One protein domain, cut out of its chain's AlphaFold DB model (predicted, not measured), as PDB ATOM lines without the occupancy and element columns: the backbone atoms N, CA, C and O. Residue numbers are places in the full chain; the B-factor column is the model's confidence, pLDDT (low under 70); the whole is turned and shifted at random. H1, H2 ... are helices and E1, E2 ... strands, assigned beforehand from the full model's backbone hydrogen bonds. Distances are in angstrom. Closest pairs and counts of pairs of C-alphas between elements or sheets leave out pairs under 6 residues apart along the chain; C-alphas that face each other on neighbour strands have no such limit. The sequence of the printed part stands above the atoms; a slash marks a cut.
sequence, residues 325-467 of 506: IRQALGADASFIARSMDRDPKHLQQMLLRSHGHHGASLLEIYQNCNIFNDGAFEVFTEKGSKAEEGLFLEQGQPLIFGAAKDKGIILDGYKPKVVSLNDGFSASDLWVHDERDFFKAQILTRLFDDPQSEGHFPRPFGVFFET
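What this domain is: This is residues 325 to 467 of the 506 residues of the protein "VIT domain-containing protein" of Sphingobacteriales bacterium (UniProt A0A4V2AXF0). A twisted sheet of four strands, E2 E1 E6 E3, has the long helix H2 over one face and the short helix H1 over the other; the hairpin E4 and E5 lies apart from the sheet, at the far end from H2. H5 sits beside the strand E6, and long links fill much of the rest. The printed part has 143 residues, with five named helices and six named strands in the order H1 E1 H2 E2 H3 H4 E3 E4 E5 H5 E6. The four-stranded sheet is mixed and the class is mixed, helices and strands, with 69 of the 143 residues in named elements, under half. The whole is compact, with a radius of gyration of the C-alphas of 15.0 A and spans of 42 by 36 by 25 A.

Where its parts are: Find C-alpha 325 at (-11.025, 45.740, 29.043), where H1, residues 325 to 330, begins. Next come E1, residues 335 to 340, 17.2 A long; H2, residues 344 to 356, 18.1 A, starting at C-alpha 344 at (-26.565, 34.736, 21.450); and E2, residues 361 to 366, 16.4 A. Read on through H3, 378 to 381, H4, 386 to 389, and E3, 390 to 392. E4, 407 to 412, measures 15.8 A and E5, 415 to 420, 16.4 A. After H5, 438 to 444, E6 runs 18.8 A from residue 459 to C-alpha 466 at (-5.938, 41.033, 18.908).

How they stand to each other: E1, H2 and E2 form a strand-helix-strand unit, two parallel neighbour strands with a helix between, with a right-handed crossover; look at N 339 and O 364, 2.8 A. E1 and E6 are antiparallel, with N 338 and O 462 at 2.9 A. E6 bends by 65 degrees at residue 462, and its residues 459 to 461 pair with parallel E3, N 391 and O 459 being 2.8 A apart. H2 is on the sheet at a height of 8.7 A, over E1; their closest C-alphas are Leu 347 and Ser 339, 5.5 A. H1 is on the opposite face, over E1, at a height of 8.9 A. H3 is on the same face as H2, over none of the strands; H3 and H4 touch only at the corner, C-alphas 380 and 386 being 4.6 A apart. H5 is at the sheet's level, its Ala 441 C-alpha 5.5 A from that of Phe 464. In the hairpin E4 and E5, N 410 and O 417 are 2.9 A apart. Every O i to N i+4 pair is within hydrogen-bond range in H1, H2 and H5; H3 and H4 are too short for one.

The domain as a whole: The C-alphas of Ile 371 and Gly 424, the two farthest apart, are 46.7 A apart. The printed part has no cut. The links E2 to H3, E3 to E4, E5 to H5 and H5 to E6 are long. Mean pLDDT of the printed part is 90.6; look at residues 370 to 376 for values under 70.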
ATOM      1  N   ILE A 325     -11.712  45.691  30.339       89.31
ATOM      2  CA  ILE A 325     -11.025  45.740  29.043       89.31
ATOM      3  C   ILE A 325      -9.888  46.774  29.035       89.31
ATOM      4  O   ILE A 325      -8.801  46.492  28.538       89.31
ATOM      5  N   ARG A 326     -10.101  47.960  29.622       88.38
ATOM      6  CA  ARG A 326      -9.070  49.010  29.707       88.38
ATOM      7  C   ARG A 326      -7.897  48.566  30.579       88.38
ATOM      8  O   ARG A 326      -6.752  48.850  30.247       88.38
ATOM      9  N   GLN A 327      -8.186  47.884  31.688       88.50
ATOM     10  CA  GLN A 327      -7.162  47.359  32.592       88.50
ATOM     11  C   GLN A 327      -6.351  46.249  31.923       88.50
ATOM     12  O   GLN A 327      -5.128  46.276  31.989       88.50
ATOM     13  N   ALA A 328      -7.017  45.325  31.230       91.75
ATOM     14  CA  ALA A 328      -6.352  44.252  30.502       91.75
ATOM     15  C   ALA A 328      -5.474  44.777  29.364       91.75
ATOM     16  O   ALA A 328      -4.326  44.358  29.248       91.75
ATOM     17  N   LEU A 329      -5.961  45.745  28.579       91.38
ATOM     18  CA  LEU A 329      -5.146  46.379  27.541       91.38
ATOM     19  C   LEU A 329      -3.923  47.094  28.131       91.38
ATOM     20  O   LEU A 329      -2.842  47.021  27.565       91.38
ATOM     21  N   GLY A 330      -4.084  47.762  29.279       89.44
ATOM     22  CA  GLY A 330      -2.974  48.396  29.999       89.44
ATOM     23  C   GLY A 330      -1.974  47.411  30.615       89.44
ATOM     24  O   GLY A 330      -0.874  47.821  30.965       89.44
ATOM     25  N   ALA A 331      -2.346  46.135  30.740       90.50
ATOM     26  CA  ALA A 331      -1.482  45.033  31.155       90.50
ATOM     27  C   ALA A 331      -0.940  44.228  29.953       90.50
ATOM     28  O   ALA A 331      -0.551  43.071  30.116       90.50
ATOM     29  N   ASP A 332      -0.951  44.820  28.752       89.25
ATOM     30  CA  ASP A 332      -0.483  44.221  27.496       89.25
ATOM     31  C   ASP A 332      -1.167  42.886  27.141       89.25
ATOM     32  O   ASP A 332      -0.538  41.936  26.658       89.25
ATOM     33  N   ALA A 333      -2.481  42.795  27.382       91.81
ATOM     34  CA  ALA A 333      -3.280  41.660  26.930       91.81
ATOM     35  C   ALA A 333      -3.259  41.535  25.395       91.81
ATOM     36  O   ALA A 333      -3.483  42.506  24.673       91.81
ATOM     37  N   SER A 334      -3.046  40.311  24.904       94.50
ATOM     38  CA  SER A 334      -2.977  39.998  23.470       94.50
ATOM     39  C   SER A 334      -4.333  39.853  22.787       94.50
ATOM     40  O   SER A 334      -4.389  39.873  21.566       94.50
ATOM     41  N   PHE A 335      -5.411  39.687  23.555       97.56
ATOM     42  CA  PHE A 335      -6.772  39.627  23.036       97.56
ATOM     43  C   PHE A 335      -7.749  40.202  24.055       97.56
ATOM     44  O   PHE A 335      -7.807  39.738  25.201       97.56
ATOM     45  N   ILE A 336      -8.543  41.182  23.628       97.62
ATOM     46  CA  ILE A 336      -9.603  41.782  24.439       97.62
ATOM     47  C   ILE A 336     -10.880  42.005  23.620       97.62
ATOM     48  O   ILE A 336     -10.858  42.576  22.529       97.62
ATOM     49  N   ALA A 337     -12.018  41.592  24.174       97.56
ATOM     50  CA  ALA A 337     -13.319  41.695  23.523       97.56
ATOM     51  C   ALA A 337     -14.456  41.972  24.522       97.56
ATOM     52  O   ALA A 337     -14.325  41.704  25.719       97.56
ATOM     53  N   ARG A 338     -15.595  42.471  24.022       96.50
ATOM     54  CA  ARG A 338     -16.855  42.603  24.780       96.50
ATOM     55  C   ARG A 338     -18.021  41.941  24.058       96.50
ATOM     56  O   ARG A 338     -18.167  42.102  22.852       96.50
ATOM     57  N   SER A 339     -18.910  41.290  24.800       96.00
ATOM     58  CA  SER A 339     -20.208  40.817  24.311       96.00
ATOM     59  C   SER A 339     -21.315  40.985  25.365       96.00
ATOM     60  O   SER A 339     -21.100  41.597  26.411       96.00
ATOM     61  N   MET A 340     -22.508  40.456  25.091       92.75
ATOM     62  CA  MET A 340     -23.675  40.475  25.976       92.75
ATOM     63  C   MET A 340     -24.466  39.162  25.898       92.75
ATOM     64  O   MET A 340     -24.472  38.497  24.864       92.75
ATOM     65  N   ASP A 341     -25.160  38.806  26.975       89.75
ATOM     66  CA  ASP A 341     -25.951  37.572  27.097       89.75
ATOM     67  C   ASP A 341     -27.194  37.531  26.183       89.75
ATOM     68  O   ASP A 341     -27.541  36.486  25.631       89.75
ATOM     69  N   ARG A 342     -27.839  38.681  25.973       89.38
ATOM     70  CA  ARG A 342     -29.053  38.848  25.157       89.38
ATOM     71  C   ARG A 342     -28.798  38.944  23.647       89.38
ATOM     72  O   ARG A 342     -29.743  39.144  22.882       89.38
ATOM     73  N   ASP A 343     -27.559  38.741  23.196       91.50
ATOM     74  CA  ASP A 343     -27.226  38.516  21.785       91.50
ATOM     75  C   ASP A 343     -26.474  37.187  21.595       91.50
ATOM     76  O   ASP A 343     -25.244  37.171  21.491       91.50
ATOM     77  N   PRO A 344     -27.195  36.051  21.526       93.50
ATOM     78  CA  PRO A 344     -26.565  34.736  21.450       93.50
ATOM     79  C   PRO A 344     -25.670  34.548  20.223       93.50
ATOM     80  O   PRO A 344     -24.682  33.824  20.304       93.50
ATOM     81  N   LYS A 345     -25.990  35.194  19.091       95.44
ATOM     82  CA  LYS A 345     -25.198  35.069  17.856       95.44
ATOM     83  C   LYS A 345     -23.862  35.782  17.999       95.44
ATOM     84  O   LYS A 345     -22.819  35.177  17.763       95.44
ATOM     85  N   HIS A 346     -23.898  37.043  18.430       95.94
ATOM     86  CA  HIS A 346     -22.683  37.809  18.673       95.94
ATOM     87  C   HIS A 346     -21.840  37.167  19.784       95.94
ATOM     88  O   HIS A 346     -20.632  37.000  19.636       95.94
ATOM     89  N   LEU A 347     -22.468  36.721  20.878       96.94
ATOM     90  CA  LEU A 347     -21.777  36.038  21.970       96.94
ATOM     91  C   LEU A 347     -21.101  34.741  21.526       96.94
ATOM     92  O   LEU A 347     -19.939  34.530  21.863       96.94
ATOM     93  N   GLN A 348     -21.786  33.903  20.746       97.69
ATOM     94  CA  GLN A 348     -21.190  32.688  20.199       97.69
ATOM     95  C   GLN A 348     -19.957  33.012  19.345       97.69
ATOM     96  O   GLN A 348     -18.916  32.379  19.513       97.69
ATOM     97  N   GLN A 349     -20.046  34.019  18.472       97.56
ATOM     98  CA  GLN A 349     -18.920  34.457  17.647       97.56
ATOM     99  C   GLN A 349     -17.741  34.942  18.503       97.56
ATOM    100  O   GLN A 349     -16.603  34.551  18.252       97.56
ATOM    101  N   MET A 350     -17.999  35.751  19.535       98.00
ATOM    102  CA  MET A 350     -16.950  36.266  20.421       98.00
ATOM    103  C   MET A 350     -16.290  35.167  21.256       98.00
ATOM    104  O   MET A 350     -15.072  35.183  21.417       98.00
ATOM    105  N   LEU A 351     -17.058  34.183  21.737       97.75
ATOM    106  CA  LEU A 351     -16.513  33.020  22.442       97.75
ATOM    107  C   LEU A 351     -15.602  32.189  21.533       97.75
ATOM    108  O   LEU A 351     -14.511  31.810  21.950       97.75
ATOM    109  N   LEU A 352     -16.016  31.947  20.284       97.88
ATOM    110  CA  LEU A 352     -15.204  31.217  19.308       97.88
ATOM    111  C   LEU A 352     -13.900  31.953  18.985       97.88
ATOM    112  O   LEU A 352     -12.846  31.327  18.957       97.88
ATOM    113  N   ARG A 353     -13.949  33.279  18.801       97.00
ATOM    114  CA  ARG A 353     -12.741  34.092  18.582       97.00
ATOM    115  C   ARG A 353     -11.820  34.107  19.800       97.00
ATOM    116  O   ARG A 353     -10.629  33.876  19.656       97.00
ATOM    117  N   SER A 354     -12.377  34.300  20.996       96.56
ATOM    118  CA  SER A 354     -11.614  34.279  22.250       96.56
ATOM    119  C   SER A 354     -10.939  32.927  22.490       96.56
ATOM    120  O   SER A 354      -9.829  32.890  23.012       96.56
ATOM    121  N   HIS A 355     -11.601  31.825  22.121       96.75
ATOM    122  CA  HIS A 355     -11.044  30.475  22.204       96.75
ATOM    123  C   HIS A 355      -9.972  30.208  21.139       96.75
ATOM    124  O   HIS A 355      -9.001  29.516  21.422       96.75
ATOM    125  N   GLY A 356     -10.149  30.741  19.927       95.94
ATOM    126  CA  GLY A 356      -9.192  30.586  18.829       95.94
ATOM    127  C   GLY A 356      -7.901  31.390  18.998       95.94
ATOM    128  O   GLY A 356      -6.928  31.108  18.303       95.94
ATOM    129  N   HIS A 357      -7.880  32.371  19.905       96.56
ATOM    130  CA  HIS A 357      -6.702  33.190  20.177       96.56
ATOM    131  C   HIS A 357      -5.575  32.373  20.816       96.56
ATOM    132  O   HIS A 357      -5.762  31.738  21.857       96.56
ATOM    133  N   HIS A 358      -4.375  32.444  20.239       93.25
ATOM    134  CA  HIS A 358      -3.193  31.787  20.787       93.25
ATOM    135  C   HIS A 358      -2.568  32.627  21.910       93.25
ATOM    136  O   HIS A 358      -1.700  33.471  21.691       93.25
ATOM    137  N   GLY A 359      -3.049  32.418  23.135       90.50
ATOM    138  CA  GLY A 359      -2.552  33.079  24.340       90.50
ATOM    139  C   GLY A 359      -3.673  33.444  25.305       90.50
ATOM    140  O   GLY A 359      -4.777  32.908  25.244       90.50
ATOM    141  N   ALA A 360      -3.399  34.380  26.212       90.06
ATOM    142  CA  ALA A 360      -4.411  34.857  27.149       90.06
ATOM    143  C   ALA A 360      -5.434  35.754  26.431       90.06
ATOM    144  O   ALA A 360      -5.061  36.752  25.806       90.06
ATOM    145  N   SER A 361      -6.717  35.411  26.561       94.50
ATOM    146  CA  SER A 361      -7.845  36.181  26.039       94.50
ATOM    147  C   SER A 361      -8.780  36.639  27.162       94.50
ATOM    148  O   SER A 361      -9.078  35.890  28.093       94.50
ATOM    149  N   LEU A 362      -9.240  37.892  27.087       96.44
ATOM    150  CA  LEU A 362     -10.277  38.430  27.968       96.44
ATOM    151  C   LEU A 362     -11.526  38.779  27.155       96.44
ATOM    152  O   LEU A 362     -11.497  39.669  26.306       96.44
ATOM    153  N   LEU A 363     -12.644  38.139  27.493       96.81
ATOM    154  CA  LEU A 363     -13.968  38.477  26.979       96.81
ATOM    155  C   LEU A 363     -14.851  39.007  28.118       96.81
ATOM    156  O   LEU A 363     -15.267  38.256  28.996       96.81
ATOM    157  N   GLU A 364     -15.151  40.306  28.103       94.56
ATOM    158  CA  GLU A 364     -16.117  40.923  29.020       94.56
ATOM    159  C   GLU A 364     -17.542  40.641  28.525       94.56
ATOM    160  O   GLU A 364     -17.888  40.988  27.397       94.56
ATOM    161  N   ILE A 365     -18.386  40.020  29.352       93.38
ATOM    162  CA  ILE A 365     -19.773  39.699  28.988       93.38
ATOM    163  C   ILE A 365     -20.712  40.509  29.874       93.38
ATOM    164  O   ILE A 365     -20.737  40.340  31.092       93.38
ATOM    165  N   TYR A 366     -21.509  41.378  29.255       90.12
ATOM    166  CA  TYR A 366     -22.606  42.052  29.938       90.12
ATOM    167  C   TYR A 366     -23.729  41.044  30.137       90.12
ATOM    168  O   TYR A 366     -24.363  40.608  29.178       90.12
ATOM    169  N   GLN A 367     -23.922  40.646  31.388       83.19
ATOM    170  CA  GLN A 367     -24.894  39.635  31.768       83.19
ATOM    171  C   GLN A 367     -25.843  40.201  32.814       83.19
ATOM    172  O   GLN A 367     -25.409  40.709  33.852       83.19
ATOM    173  N   ASN A 368     -27.143  40.106  32.543       73.62
ATOM    174  CA  ASN A 368     -28.155  40.503  33.510       73.62
ATOM    175  C   ASN A 368     -28.339  39.394  34.552       73.62
ATOM    176  O   ASN A 368     -28.356  38.206  34.227       73.62
ATOM    177  N   CYS A 369     -28.530  39.772  35.815       71.25
ATOM    178  CA  CYS A 369     -28.909  38.830  36.863       71.25
ATOM    179  C   CYS A 369     -30.287  39.212  37.396       71.25
ATOM    180  O   CYS A 369     -30.389  40.068  38.267       71.25
ATOM    181  N   ASN A 370     -31.341  38.547  36.918       66.25
ATOM    182  CA  ASN A 370     -32.728  38.889  37.265       66.25
ATOM    183  C   ASN A 370     -33.024  38.850  38.779       66.25
ATOM    184  O   ASN A 370     -33.982  39.460  39.232       66.25
ATOM    185  N   ILE A 371     -32.234  38.105  39.561       48.06
ATOM    186  CA  ILE A 371     -32.438  37.956  41.010       48.06
ATOM    187  C   ILE A 371     -31.787  39.106  41.788       48.06
ATOM    188  O   ILE A 371     -32.382  39.622  42.728       48.06
ATOM    189  N   PHE A 372     -30.561  39.491  41.422       39.91
ATOM    190  CA  PHE A 372     -29.732  40.388  42.237       39.91
ATOM    191  C   PHE A 372     -29.462  41.750  41.594       39.91
ATOM    192  O   PHE A 372     -29.114  42.694  42.295       39.91
ATOM    193  N   ASN A 373     -29.574  41.860  40.271       52.34
ATOM    194  CA  ASN A 373     -29.203  43.062  39.533       52.34
ATOM    195  C   ASN A 373     -30.010  43.170  38.232       52.34
ATOM    196  O   ASN A 373     -29.446  43.159  37.137       52.34
ATOM    197  N   ASP A 374     -31.337  43.194  38.364       63.38
ATOM    198  CA  ASP A 374     -32.234  43.218  37.214       63.38
ATOM    199  C   ASP A 374     -32.180  44.566  36.483       63.38
ATOM    200  O   ASP A 374     -32.202  45.631  37.106       63.38
ATOM    201  N   GLY A 375     -32.091  44.522  35.156       65.81
ATOM    202  CA  GLY A 375     -32.023  45.679  34.266       65.81
ATOM    203  C   GLY A 375     -30.680  46.424  34.266       65.81
ATOM    204  O   GLY A 375     -30.624  47.573  33.840       65.81
ATOM    205  N   ALA A 376     -29.590  45.825  34.756       63.94
ATOM    206  CA  ALA A 376     -28.297  46.514  34.894       63.94
ATOM    207  C   ALA A 376     -27.661  46.939  33.559       63.94
ATOM    208  O   ALA A 376     -26.981  47.959  33.487       63.94
ATOM    209  N   PHE A 377     -27.906  46.161  32.502       81.19
ATOM    210  CA  PHE A 377     -27.407  46.407  31.144       81.19
ATOM    211  C   PHE A 377     -28.550  46.546  30.133       81.19
ATOM    212  O   PHE A 377     -28.365  46.320  28.937       81.19
ATOM    213  N   GLU A 378     -29.753  46.878  30.607       81.12
ATOM    214  CA  GLU A 378     -30.970  46.898  29.791       81.12
ATOM    215  C   GLU A 378     -30.836  47.853  28.599       81.12
ATOM    216  O   GLU A 378     -31.120  47.467  27.470       81.12
ATOM    217  N   VAL A 379     -30.242  49.028  28.824       85.69
ATOM    218  CA  VAL A 379     -29.945  50.039  27.793       85.69
ATOM    219  C   VAL A 379     -29.182  49.449  26.596       85.69
ATOM    220  O   VAL A 379     -29.498  49.764  25.451       85.69
ATOM    221  N   PHE A 380     -28.241  48.531  26.830       87.00
ATOM    222  CA  PHE A 380     -27.423  47.924  25.772       87.00
ATOM    223  C   PHE A 380     -27.987  46.607  25.224       87.00
ATOM    224  O   PHE A 380     -27.511  46.113  24.203       87.00
ATOM    225  N   THR A 381     -28.969  46.009  25.899       83.69
ATOM    226  CA  THR A 381     -29.459  44.655  25.595       83.69
ATOM    227  C   THR A 381     -30.900  44.622  25.085       83.69
ATOM    228  O   THR A 381     -31.277  43.668  24.400       83.69
ATOM    229  N   GLU A 382     -31.707  45.644  25.373       85.06
ATOM    230  CA  GLU A 382     -33.079  45.781  24.881       85.06
ATOM    231  C   GLU A 382     -33.130  46.130  23.396       85.06
ATOM    232  O   GLU A 382     -32.354  46.938  22.888       85.06
ATOM    233  N   LYS A 383     -34.101  45.554  22.679       81.12
ATOM    234  CA  LYS A 383     -34.196  45.709  21.217       81.12
ATOM    235  C   LYS A 383     -34.395  47.159  20.776       81.12
ATOM    236  O   LYS A 383     -33.966  47.503  19.680       81.12
ATOM    237  N   GLY A 384     -35.068  47.971  21.594       82.50
ATOM    238  CA  GLY A 384     -35.379  49.362  21.264       82.50
ATOM    239  C   GLY A 384     -34.186  50.311  21.392       82.50
ATOM    240  O   GLY A 384     -34.052  51.208  20.570       82.50
ATOM    241  N   SER A 385     -33.317  50.103  22.384       88.56
ATOM    242  CA  SER A 385     -32.197  51.002  22.697       88.56
ATOM    243  C   SER A 385     -30.848  50.482  22.204       88.56
ATOM    244  O   SER A 385     -29.975  51.272  21.868       88.56
ATOM    245  N   LYS A 386     -30.672  49.161  22.072       90.94
ATOM    246  CA  LYS A 386     -29.397  48.533  21.691       90.94
ATOM    247  C   LYS A 386     -28.765  49.117  20.426       90.94
ATOM    248  O   LYS A 386     -27.547  49.228  20.365       90.94
ATOM    249  N   ALA A 387     -29.565  49.435  19.408       90.62
ATOM    250  CA  ALA A 387     -29.042  49.973  18.153       90.62
ATOM    251  C   ALA A 387     -28.564  51.429  18.281       90.62
ATOM    252  O   ALA A 387     -27.660  51.829  17.557       90.62
ATOM    253  N   GLU A 388     -29.154  52.203  19.194       91.62
ATOM    254  CA  GLU A 388     -28.767  53.593  19.470       91.62
ATOM    255  C   GLU A 388     -27.560  53.677  20.408       91.62
ATOM    256  O   GLU A 388     -26.703  54.538  20.242       91.62
ATOM    257  N   GLU A 389     -27.481  52.750  21.361       93.19
ATOM    258  CA  GLU A 389     -26.560  52.813  22.499       93.19
ATOM    259  C   GLU A 389     -25.350  51.879  22.349       93.19
ATOM    260  O   GLU A 389     -24.361  51.996  23.074       93.19
ATOM    261  N   GLY A 390     -25.420  50.916  21.428       93.75
ATOM    262  CA  GLY A 390     -24.373  49.936  21.154       93.75
ATOM    263  C   GLY A 390     -23.662  50.194  19.827       93.75
ATOM    264  O   GLY A 390     -24.296  50.389  18.794       93.75
ATOM    265  N   LEU A 391     -22.333  50.114  19.843       96.31
ATOM    266  CA  LEU A 391     -21.465  50.167  18.669       96.31
ATOM    267  C   LEU A 391     -20.840  48.786  18.438       96.31
ATOM    268  O   LEU A 391     -20.008  48.346  19.227       96.31
ATOM    269  N   PHE A 392     -21.227  48.098  17.369       96.38
ATOM    270  CA  PHE A 392     -20.707  46.766  17.052       96.38
ATOM    271  C   PHE A 392     -19.479  46.877  16.150       96.38
ATOM    272  O   PHE A 392     -19.549  47.412  15.046       96.38
ATOM    273  N   LEU A 393     -18.348  46.403  16.661       97.69
ATOM    274  CA  LEU A 393     -17.039  46.462  16.034       97.69
ATOM    275  C   LEU A 393     -16.869  45.276  15.081       97.69
ATOM    276  O   LEU A 393     -16.962  44.119  15.494       97.69
ATOM    277  N   GLU A 394     -16.565  45.573  13.822       96.38
ATOM    278  CA  GLU A 394     -16.247  44.581  12.795       96.38
ATOM    279  C   GLU A 394     -14.933  44.964  12.105       96.38
ATOM    280  O   GLU A 394     -14.762  46.111  11.690       96.38
ATOM    281  N   GLN A 395     -13.992  44.020  11.988       97.31
ATOM    282  CA  GLN A 395     -12.675  44.291  11.410       97.31
ATOM    283  C   GLN A 395     -12.780  44.893  10.004       97.31
ATOM    284  O   GLN A 395     -13.414  44.327   9.112       97.31
ATOM    285  N   GLY A 396     -12.117  46.032   9.801       96.94
ATOM    286  CA  GLY A 396     -12.070  46.729   8.518       96.94
ATOM    287  C   GLY A 396     -13.361  47.460   8.137       96.94
ATOM    288  O   GLY A 396     -13.428  47.999   7.032       96.94
ATOM    289  N   GLN A 397     -14.374  47.503   9.008       97.50
ATOM    290  CA  GLN A 397     -15.606  48.260   8.777       97.50
ATOM    291  C   GLN A 397     -15.569  49.632   9.473       97.50
ATOM    292  O   GLN A 397     -14.926  49.786  10.516       97.50
ATOM    293  N   PRO A 398     -16.252  50.650   8.917       97.38
ATOM    294  CA  PRO A 398     -16.428  51.936   9.582       97.38
ATOM    295  C   PRO A 398     -17.309  51.812  10.832       97.38
ATOM    296  O   PRO A 398     -18.283  51.058  10.854       97.38
ATOM    297  N   LEU A 399     -16.997  52.596  11.865       97.50
ATOM    298  CA  LEU A 399     -17.758  52.648  13.113       97.50
ATOM    299  C   LEU A 399     -19.103  53.361  12.910       97.50
ATOM    300  O   LEU A 399     -19.184  54.583  13.037       97.50
ATOM    301  N   ILE A 400     -20.147  52.585  12.604       96.56
ATOM    302  CA  ILE A 400     -21.524  53.041  12.351       96.56
ATOM    303  C   ILE A 400     -22.476  52.457  13.402       96.56
ATOM    304  O   ILE A 400     -22.381  51.281  13.752       96.56
ATOM    305  N   PHE A 401     -23.424  53.266  13.872       95.50
ATOM    306  CA  PHE A 401     -24.467  52.865  14.820       95.50
ATOM    307  C   PHE A 401     -25.762  53.677  14.606       95.50
ATOM    308  O   PHE A 401     -25.861  54.472  13.670       95.50
ATOM    309  N   GLY A 402     -26.779  53.441  15.437       92.88
ATOM    310  CA  GLY A 402     -28.134  53.980  15.289       92.88
ATOM    311  C   GLY A 402     -29.091  52.967  14.656       92.88
ATOM    312  O   GLY A 402     -28.702  52.146  13.820       92.88
ATOM    313  N   ALA A 403     -30.372  53.024  15.020       91.12
ATOM    314  CA  ALA A 403     -31.415  52.149  14.484       91.12
ATOM    315  C   ALA A 403     -31.570  52.296  12.960       91.12
ATOM    316  O   ALA A 403     -31.864  51.316  12.273       91.12
ATOM    317  N   ALA A 404     -31.320  53.499  12.435       91.88
ATOM    318  CA  ALA A 404     -31.307  53.800  11.006       91.88
ATOM    319  C   ALA A 404     -29.910  53.692  10.361       91.88
ATOM    320  O   ALA A 404     -29.795  53.903   9.154       91.88
ATOM    321  N   LYS A 405     -28.866  53.334  11.129       92.44
ATOM    322  CA  LYS A 405     -27.451  53.362  10.709       92.44
ATOM    323  C   LYS A 405     -27.012  54.731  10.171       92.44
ATOM    324  O   LYS A 405     -26.312  54.822   9.167       92.44
ATOM    325  N   ASP A 406     -27.461  55.788  10.833       93.94
ATOM    326  CA  ASP A 406     -27.292  57.187  10.446       93.94
ATOM    327  C   ASP A 406     -26.239  57.931  11.281       93.94
ATOM    328  O   ASP A 406     -25.916  59.078  10.972       93.94
ATOM    329  N   LYS A 407     -25.657  57.287  12.300       95.44
ATOM    330  CA  LYS A 407     -24.589  57.850  13.134       95.44
ATOM    331  C   LYS A 407     -23.277  57.111  12.912       95.44
ATOM    332  O   LYS A 407     -23.254  55.903  12.685       95.44
ATOM    333  N   GLY A 408     -22.167  57.829  13.036       96.06
ATOM    334  CA  GLY A 408     -20.831  57.249  12.979       96.06
ATOM    335  C   GLY A 408     -19.841  57.955  13.893       96.06
ATOM    336  O   GLY A 408     -20.151  58.994  14.477       96.06
ATOM    337  N   ILE A 409     -18.646  57.384  14.034       97.00
ATOM    338  CA  ILE A 409     -17.550  57.991  14.798       97.00
ATOM    339  C   ILE A 409     -16.418  58.373  13.847       97.00
ATOM    340  O   ILE A 409     -15.954  57.536  13.078       97.00
ATOM    341  N   ILE A 410     -15.940  59.614  13.933       95.81
ATOM    342  CA  ILE A 410     -14.705  60.081  13.285       95.81
ATOM    343  C   ILE A 410     -13.613  60.313  14.330       95.81
ATOM    344  O   ILE A 410     -13.901  60.498  15.515       95.81
ATOM    345  N   LEU A 411     -12.360  60.361  13.882       94.62
ATOM    346  CA  LEU A 411     -11.228  60.809  14.692       94.62
ATOM    347  C   LEU A 411     -10.769  62.194  14.221       94.62
ATOM    348  O   LEU A 411     -10.240  62.340  13.124       94.62
ATOM    349  N   ASP A 412     -10.943  63.207  15.070       91.75
ATOM    350  CA  ASP A 412     -10.335  64.531  14.902       91.75
ATOM    351  C   ASP A 412      -8.998  64.553  15.660       91.75
ATOM    352  O   ASP A 412      -8.935  64.767  16.879       91.75
ATOM    353  N   GLY A 413      -7.924  64.183  14.957       90.50
ATOM    354  CA  GLY A 413      -6.657  63.812  15.584       90.50
ATOM    355  C   GLY A 413      -6.833  62.569  16.466       90.50
ATOM    356  O   GLY A 413      -7.167  61.499  15.972       90.50
ATOM    357  N   TYR A 414      -6.635  62.713  17.781       88.12
ATOM    358  CA  TYR A 414      -6.856  61.641  18.769       88.12
ATOM    359  C   TYR A 414      -8.197  61.754  19.509       88.12
ATOM    360  O   TYR A 414      -8.426  61.038  20.485       88.12
ATOM    361  N   LYS A 415      -9.070  62.684  19.102       92.31
ATOM    362  CA  LYS A 415     -10.357  62.916  19.760       92.31
ATOM    363  C   LYS A 415     -11.483  62.273  18.946       92.31
ATOM    364  O   LYS A 415     -11.738  62.737  17.832       92.31
ATOM    365  N   PRO A 416     -12.168  61.242  19.471       95.25
ATOM    366  CA  PRO A 416     -13.353  60.712  18.817       95.25
ATOM    367  C   PRO A 416     -14.470  61.761  18.823       95.25
ATOM    368  O   PRO A 416     -14.588  62.547  19.765       95.25
ATOM    369  N   LYS A 417     -15.282  61.779  17.766       94.88
ATOM    370  CA  LYS A 417     -16.490  62.605  17.653       94.88
ATOM    371  C   LYS A 417     -17.599  61.802  16.993       94.88
ATOM    372  O   LYS A 417     -17.352  61.137  15.989       94.88
ATOM    373  N   VAL A 418     -18.808  61.888  17.543       95.12
ATOM    374  CA  VAL A 418     -20.010  61.356  16.894       95.12
ATOM    375  C   VAL A 418     -20.439  62.328  15.796       95.12
ATOM    376  O   VAL A 418     -20.512  63.533  16.031       95.12
ATOM    377  N   VAL A 419     -20.716  61.802  14.606       95.00
ATOM    378  CA  VAL A 419     -21.238  62.553  13.458       95.00
ATOM    379  C   VAL A 419     -22.487  61.881  12.900       95.00
ATOM    380  O   VAL A 419     -22.679  60.674  13.052       95.00
ATOM    381  N   SER A 420     -23.321  62.672  12.234       94.38
ATOM    382  CA  SER A 420     -24.469  62.201  11.464       94.38
ATOM    383  C   SER A 420     -24.065  62.018   9.999       94.38
ATOM    384  O   SER A 420     -23.518  62.932   9.381       94.38
ATOM    385  N   LEU A 421     -24.374  60.858   9.418       90.62
ATOM    386  CA  LEU A 421     -24.204  60.573   7.986       90.62
ATOM    387  C   LEU A 421     -25.158  61.411   7.110       90.62
ATOM    388  O   LEU A 421     -24.949  61.535   5.906       90.62
ATOM    389  N   ASN A 422     -26.184  62.030   7.705       90.44
ATOM    390  CA  ASN A 422     -27.085  62.942   6.998       90.44
ATOM    391  C   ASN A 422     -26.496  64.355   6.828       90.44
ATOM    392  O   ASN A 422     -26.978  65.115   5.990       90.44
ATOM    393  N   ASP A 423     -25.430  64.692   7.563       89.50
ATOM    394  CA  ASP A 423     -24.828  66.034   7.582       89.50
ATOM    395  C   ASP A 423     -23.638  66.163   6.607       89.50
ATOM    396  O   ASP A 423     -22.717  66.949   6.819       89.50
ATOM    397  N   GLY A 424     -23.643  65.377   5.524       85.44
ATOM    398  CA  GLY A 424     -22.615  65.412   4.476       85.44
ATOM    399  C   GLY A 424     -21.383  64.540   4.736       85.44
ATOM    400  O   GLY A 424     -20.457  64.564   3.927       85.44
ATOM    401  N   PHE A 425     -21.372  63.755   5.817       90.62
ATOM    402  CA  PHE A 425     -20.359  62.725   6.060       90.62
ATOM    403  C   PHE A 425     -20.712  61.425   5.338       90.62
ATOM    404  O   PHE A 425     -21.866  61.004   5.303       90.62
ATOM    405  N   SER A 426     -19.703  60.759   4.790       90.31
ATOM    406  CA  SER A 426     -19.823  59.457   4.144       90.31
ATOM    407  C   SER A 426     -19.161  58.361   4.979       90.31
ATOM    408  O   SER A 426     -18.354  58.629   5.868       90.31
ATOM    409  N   ALA A 427     -19.453  57.096   4.670       89.00
ATOM    410  CA  ALA A 427     -18.836  55.960   5.358       89.00
ATOM    411  C   ALA A 427     -17.294  55.945   5.258       89.00
ATOM    412  O   ALA A 427     -16.641  55.400   6.143       89.00
ATOM    413  N   SER A 428     -16.709  56.554   4.218       91.00
ATOM    414  CA  SER A 428     -15.252  56.681   4.054       91.00
ATOM    415  C   SER A 428     -14.601  57.718   4.968       91.00
ATOM    416  O   SER A 428     -13.392  57.655   5.167       91.00
ATOM    417  N   ASP A 429     -15.377  58.649   5.527       92.94
ATOM    418  CA  ASP A 429     -14.872  59.661   6.464       92.94
ATOM    419  C   ASP A 429     -14.810  59.128   7.904       92.94
ATOM    420  O   ASP A 429     -14.176  59.723   8.779       92.94
ATOM    421  N   LEU A 430     -15.487  58.006   8.161       95.75
ATOM    422  CA  LEU A 430     -15.594  57.403   9.479       95.75
ATOM    423  C   LEU A 430     -14.316  56.672   9.881       95.75
ATOM    424  O   LEU A 430     -13.553  56.151   9.068       95.75
ATOM    425  N   TRP A 431     -14.113  56.582  11.190       96.94
ATOM    426  CA  TRP A 431     -13.076  55.755  11.778       96.94
ATOM    427  C   TRP A 431     -13.325  54.292  11.390       96.94
ATOM    428  O   TRP A 431     -14.332  53.700  11.766       96.94
ATOM    429  N   VAL A 432     -12.394  53.708  10.632       97.38
ATOM    430  CA  VAL A 432     -12.373  52.275  10.307       97.38
ATOM    431  C   VAL A 432     -11.757  51.479  11.455       97.38
ATOM    432  O   VAL A 432     -10.633  51.776  11.892       97.38
ATOM    433  N   HIS A 433     -12.497  50.477  11.932       98.19
ATOM    434  CA  HIS A 433     -12.064  49.586  13.002       98.19
ATOM    435  C   HIS A 433     -10.898  48.705  12.552       98.19
ATOM    436  O   HIS A 433     -10.947  48.094  11.483       98.19
ATOM    437  N   ASP A 434      -9.862  48.648  13.383       97.69
ATOM    438  CA  ASP A 434      -8.703  47.786  13.185       97.69
ATOM    439  C   ASP A 434      -8.283  47.164  14.520       97.69
ATOM    440  O   ASP A 434      -7.724  47.826  15.393       97.69
ATOM    441  N   GLU A 435      -8.552  45.874  14.658       97.25
ATOM    442  CA  GLU A 435      -8.240  45.032  15.808       97.25
ATOM    443  C   GLU A 435      -6.730  44.853  16.012       97.25
ATOM    444  O   GLU A 435      -6.312  44.421  17.081       97.25
ATOM    445  N   ARG A 436      -5.893  45.187  15.023       96.75
ATOM    446  CA  ARG A 436      -4.428  45.115  15.133       96.75
ATOM    447  C   ARG A 436      -3.806  46.454  15.556       96.75
ATOM    448  O   ARG A 436      -2.618  46.496  15.875       96.75
ATOM    449  N   ASP A 437      -4.584  47.540  15.602       96.38
ATOM    450  CA  ASP A 437      -4.110  48.872  15.990       96.38
ATOM    451  C   ASP A 437      -4.278  49.105  17.500       96.38
ATOM    452  O   ASP A 437      -5.357  49.408  18.021       96.38
ATOM    453  N   PHE A 438      -3.157  49.009  18.211       94.31
ATOM    454  CA  PHE A 438      -3.102  49.192  19.657       94.31
ATOM    455  C   PHE A 438      -3.562  50.589  20.116       94.31
ATOM    456  O   PHE A 438      -4.240  50.716  21.138       94.31
ATOM    457  N   PHE A 439      -3.239  51.653  19.375       93.88
ATOM    458  CA  PHE A 439      -3.579  53.025  19.773       93.88
ATOM    459  C   PHE A 439      -5.072  53.299  19.604       93.88
ATOM    460  O   PHE A 439      -5.710  53.885  20.483       93.88
ATOM    461  N   LYS A 440      -5.656  52.821  18.505       95.12
ATOM    462  CA  LYS A 440      -7.105  52.861  18.283       95.12
ATOM    463  C   LYS A 440      -7.853  52.061  19.343       95.12
ATOM    464  O   LYS A 440      -8.823  52.571  19.907       95.12
ATOM    465  N   ALA A 441      -7.366  50.871  19.693       95.44
ATOM    466  CA  ALA A 441      -7.931  50.086  20.785       95.44
ATOM    467  C   ALA A 441      -7.912  50.862  22.114       95.44
ATOM    468  O   ALA A 441      -8.920  50.916  22.824       95.44
ATOM    469  N   GLN A 442      -6.814  51.554  22.440       93.19
ATOM    470  CA  GLN A 442      -6.739  52.389  23.643       93.19
ATOM    471  C   GLN A 442      -7.806  53.493  23.676       93.19
ATOM    472  O   GLN A 442      -8.344  53.778  24.751       93.19
ATOM    473  N   ILE A 443      -8.142  54.098  22.536       94.81
ATOM    474  CA  ILE A 443      -9.227  55.085  22.445       94.81
ATOM    475  C   ILE A 443     -10.590  54.392  22.607       94.81
ATOM    476  O   ILE A 443     -11.394  54.827  23.428       94.81
ATOM    477  N   LEU A 444     -10.835  53.271  21.917       94.69
ATOM    478  CA  LEU A 444     -12.103  52.529  21.994       94.69
ATOM    479  C   LEU A 444     -12.442  52.071  23.417       94.69
ATOM    480  O   LEU A 444     -13.580  52.209  23.860       94.69
ATOM    481  N   THR A 445     -11.462  51.578  24.181       93.00
ATOM    482  CA  THR A 445     -11.677  51.153  25.584       93.00
ATOM    483  C   THR A 445     -12.054  52.302  26.531       93.00
ATOM    484  O   THR A 445     -12.427  52.079  27.693       93.00
ATOM    485  N   ARG A 446     -11.945  53.552  26.068       90.50
ATOM    486  CA  ARG A 446     -12.354  54.753  26.799       90.50
ATOM    487  C   ARG A 446     -13.767  55.218  26.465       90.50
ATOM    488  O   ARG A 446     -14.301  55.974  27.263       90.50
ATOM    489  N   LEU A 447     -14.387  54.700  25.402       91.94
ATOM    490  CA  LEU A 447     -15.809  54.900  25.104       91.94
ATOM    491  C   LEU A 447     -16.650  54.065  26.088       91.94
ATOM    492  O   LEU A 447     -17.107  52.958  25.796       91.94
ATOM    493  N   PHE A 448     -16.722  54.551  27.327       86.69
ATOM    494  CA  PHE A 448     -17.312  53.862  28.476       86.69
ATOM    495  C   PHE A 448     -18.286  54.779  29.243       86.69
ATOM    496  O   PHE A 448     -18.574  54.529  30.410       86.69
ATOM    497  N   ASP A 449     -18.813  55.812  28.593       81.38
ATOM    498  CA  ASP A 449     -19.605  56.879  29.217       81.38
ATOM    499  C   ASP A 449     -20.979  56.418  29.719       81.38
ATOM    500  O   ASP A 449     -21.581  55.502  29.160       81.38
ATOM    501  N   ASP A 450     -21.502  57.074  30.755       79.00
ATOM    502  CA  ASP A 450     -22.865  56.841  31.239       79.00
ATOM    503  C   ASP A 450     -23.900  57.272  30.174       79.00
ATOM    504  O   ASP A 450     -23.927  58.459  29.833       79.00
ATOM    505  N   PRO A 451     -24.774  56.364  29.683       81.44
ATOM    506  CA  PRO A 451     -25.824  56.693  28.714       81.44
ATOM    507  C   PRO A 451     -26.797  57.790  29.169       81.44
ATOM    508  O   PRO A 451     -27.504  58.381  28.359       81.44
ATOM    509  N   GLN A 452     -26.864  58.085  30.471       77.69
ATOM    510  CA  GLN A 452     -27.685  59.186  30.982       77.69
ATOM    511  C   GLN A 452     -27.059  60.569  30.750       77.69
ATOM    512  O   GLN A 452     -27.744  61.582  30.893       77.69
ATOM    513  N   SER A 453     -25.770  60.637  30.408       78.62
ATOM    514  CA  SER A 453     -25.072  61.902  30.168       78.62
ATOM    515  C   SER A 453     -25.367  62.436  28.769       78.62
ATOM    516  O   SER A 453     -25.322  61.701  27.786       78.62
ATOM    517  N   GLU A 454     -25.638  63.732  28.646       82.62
ATOM    518  CA  GLU A 454     -25.834  64.356  27.336       82.62
ATOM    519  C   GLU A 454     -24.526  64.319  26.521       82.62
ATOM    520  O   GLU A 454     -23.460  64.671  27.025       82.62
ATOM    521  N   GLY A 455     -24.602  63.875  25.261       82.56
ATOM    522  CA  GLY A 455     -23.439  63.785  24.369       82.56
ATOM    523  C   GLY A 455     -22.478  62.619  24.642       82.56
ATOM    524  O   GLY A 455     -21.338  62.669  24.178       82.56
ATOM    525  N   HIS A 456     -22.907  61.595  25.384       89.00
ATOM    526  CA  HIS A 456     -22.123  60.381  25.635       89.00
ATOM    527  C   HIS A 456     -21.816  59.591  24.346       89.00
ATOM    528  O   HIS A 456     -22.541  59.672  23.350       89.00
ATOM    529  N   PHE A 457     -20.747  58.788  24.365       93.62
ATOM    530  CA  PHE A 457     -20.437  57.856  23.274       93.62
ATOM    531  C   PHE A 457     -21.190  56.520  23.394       93.62
ATOM    532  O   PHE A 457     -21.375  56.024  24.510       93.62
ATOM    533  N   PRO A 458     -21.539  55.868  22.263       94.44
ATOM    534  CA  PRO A 458     -22.111  54.526  22.292       94.44
ATOM    535  C   PRO A 458     -21.104  53.516  22.851       94.44
ATOM    536  O   PRO A 458     -19.883  53.671  22.741       94.44
ATOM    537  N   ARG A 459     -21.623  52.431  23.418       94.25
ATOM    538  CA  ARG A 459     -20.834  51.371  24.041       94.25
ATOM    539  C   ARG A 459     -20.272  50.407  22.994       94.25
ATOM    540  O   ARG A 459     -21.068  49.743  22.331       94.25
ATOM    541  N   PRO A 460     -18.943  50.228  22.871       96.19
ATOM    542  CA  PRO A 460     -18.402  49.304  21.879       96.19
ATOM    543  C   PRO A 460     -18.526  47.833  22.310       96.19
ATOM    544  O   PRO A 460     -18.266  47.506  23.474       96.19
ATOM    545  N   PHE A 461     -18.884  46.960  21.366       96.88
ATOM    546  CA  PHE A 461     -19.013  45.503  21.482       96.88
ATOM    547  C   PHE A 461     -18.310  44.823  20.307       96.88
ATOM    548  O   PHE A 461     -18.393  45.308  19.190       96.88
ATOM    549  N   GLY A 462     -17.637  43.702  20.544       97.31
ATOM    550  CA  GLY A 462     -16.792  43.027  19.557       97.31
ATOM    551  C   GLY A 462     -15.351  42.890  20.046       97.31
ATOM    552  O   GLY A 462     -15.069  43.096  21.233       97.31
ATOM    553  N   VAL A 463     -14.438  42.536  19.143       98.12
ATOM    554  CA  VAL A 463     -13.000  42.481  19.441       98.12
ATOM    555  C   VAL A 463     -12.428  43.892  19.361       98.12
ATOM    556  O   VAL A 463     -12.575  44.577  18.355       98.12
ATOM    557  N   PHE A 464     -11.797  44.338  20.444       97.75
ATOM    558  CA  PHE A 464     -11.145  45.647  20.511       97.75
ATOM    559  C   PHE A 464      -9.714  45.569  20.000       97.75
ATOM    560  O   PHE A 464      -9.257  46.489  19.331       97.75
ATOM    561  N   PHE A 465      -9.011  44.499  20.373       97.75
ATOM    562  CA  PHE A 465      -7.614  44.285  20.035       97.75
ATOM    563  C   PHE A 465      -7.283  42.795  20.038       97.75
ATOM    564  O   PHE A 465      -7.699  42.075  20.949       97.75
ATOM    565  N   GLU A 466      -6.517  42.366  19.043       97.12
ATOM    566  CA  GLU A 466      -5.938  41.033  18.908       97.12
ATOM    567  C   GLU A 466      -4.530  41.166  18.318       97.12
ATOM    568  O   GLU A 466      -4.339  41.823  17.296       97.12
ATOM    569  N   THR A 467      -3.532  40.538  18.937       95.50
ATOM    570  CA  THR A 467      -2.161  40.504  18.420       95.50
ATOM    571  C   THR A 467      -1.477  39.182  18.724       95.50
ATOM    572  O   THR A 467      -1.717  38.559  19.760       95.50
TER     573      THR A 467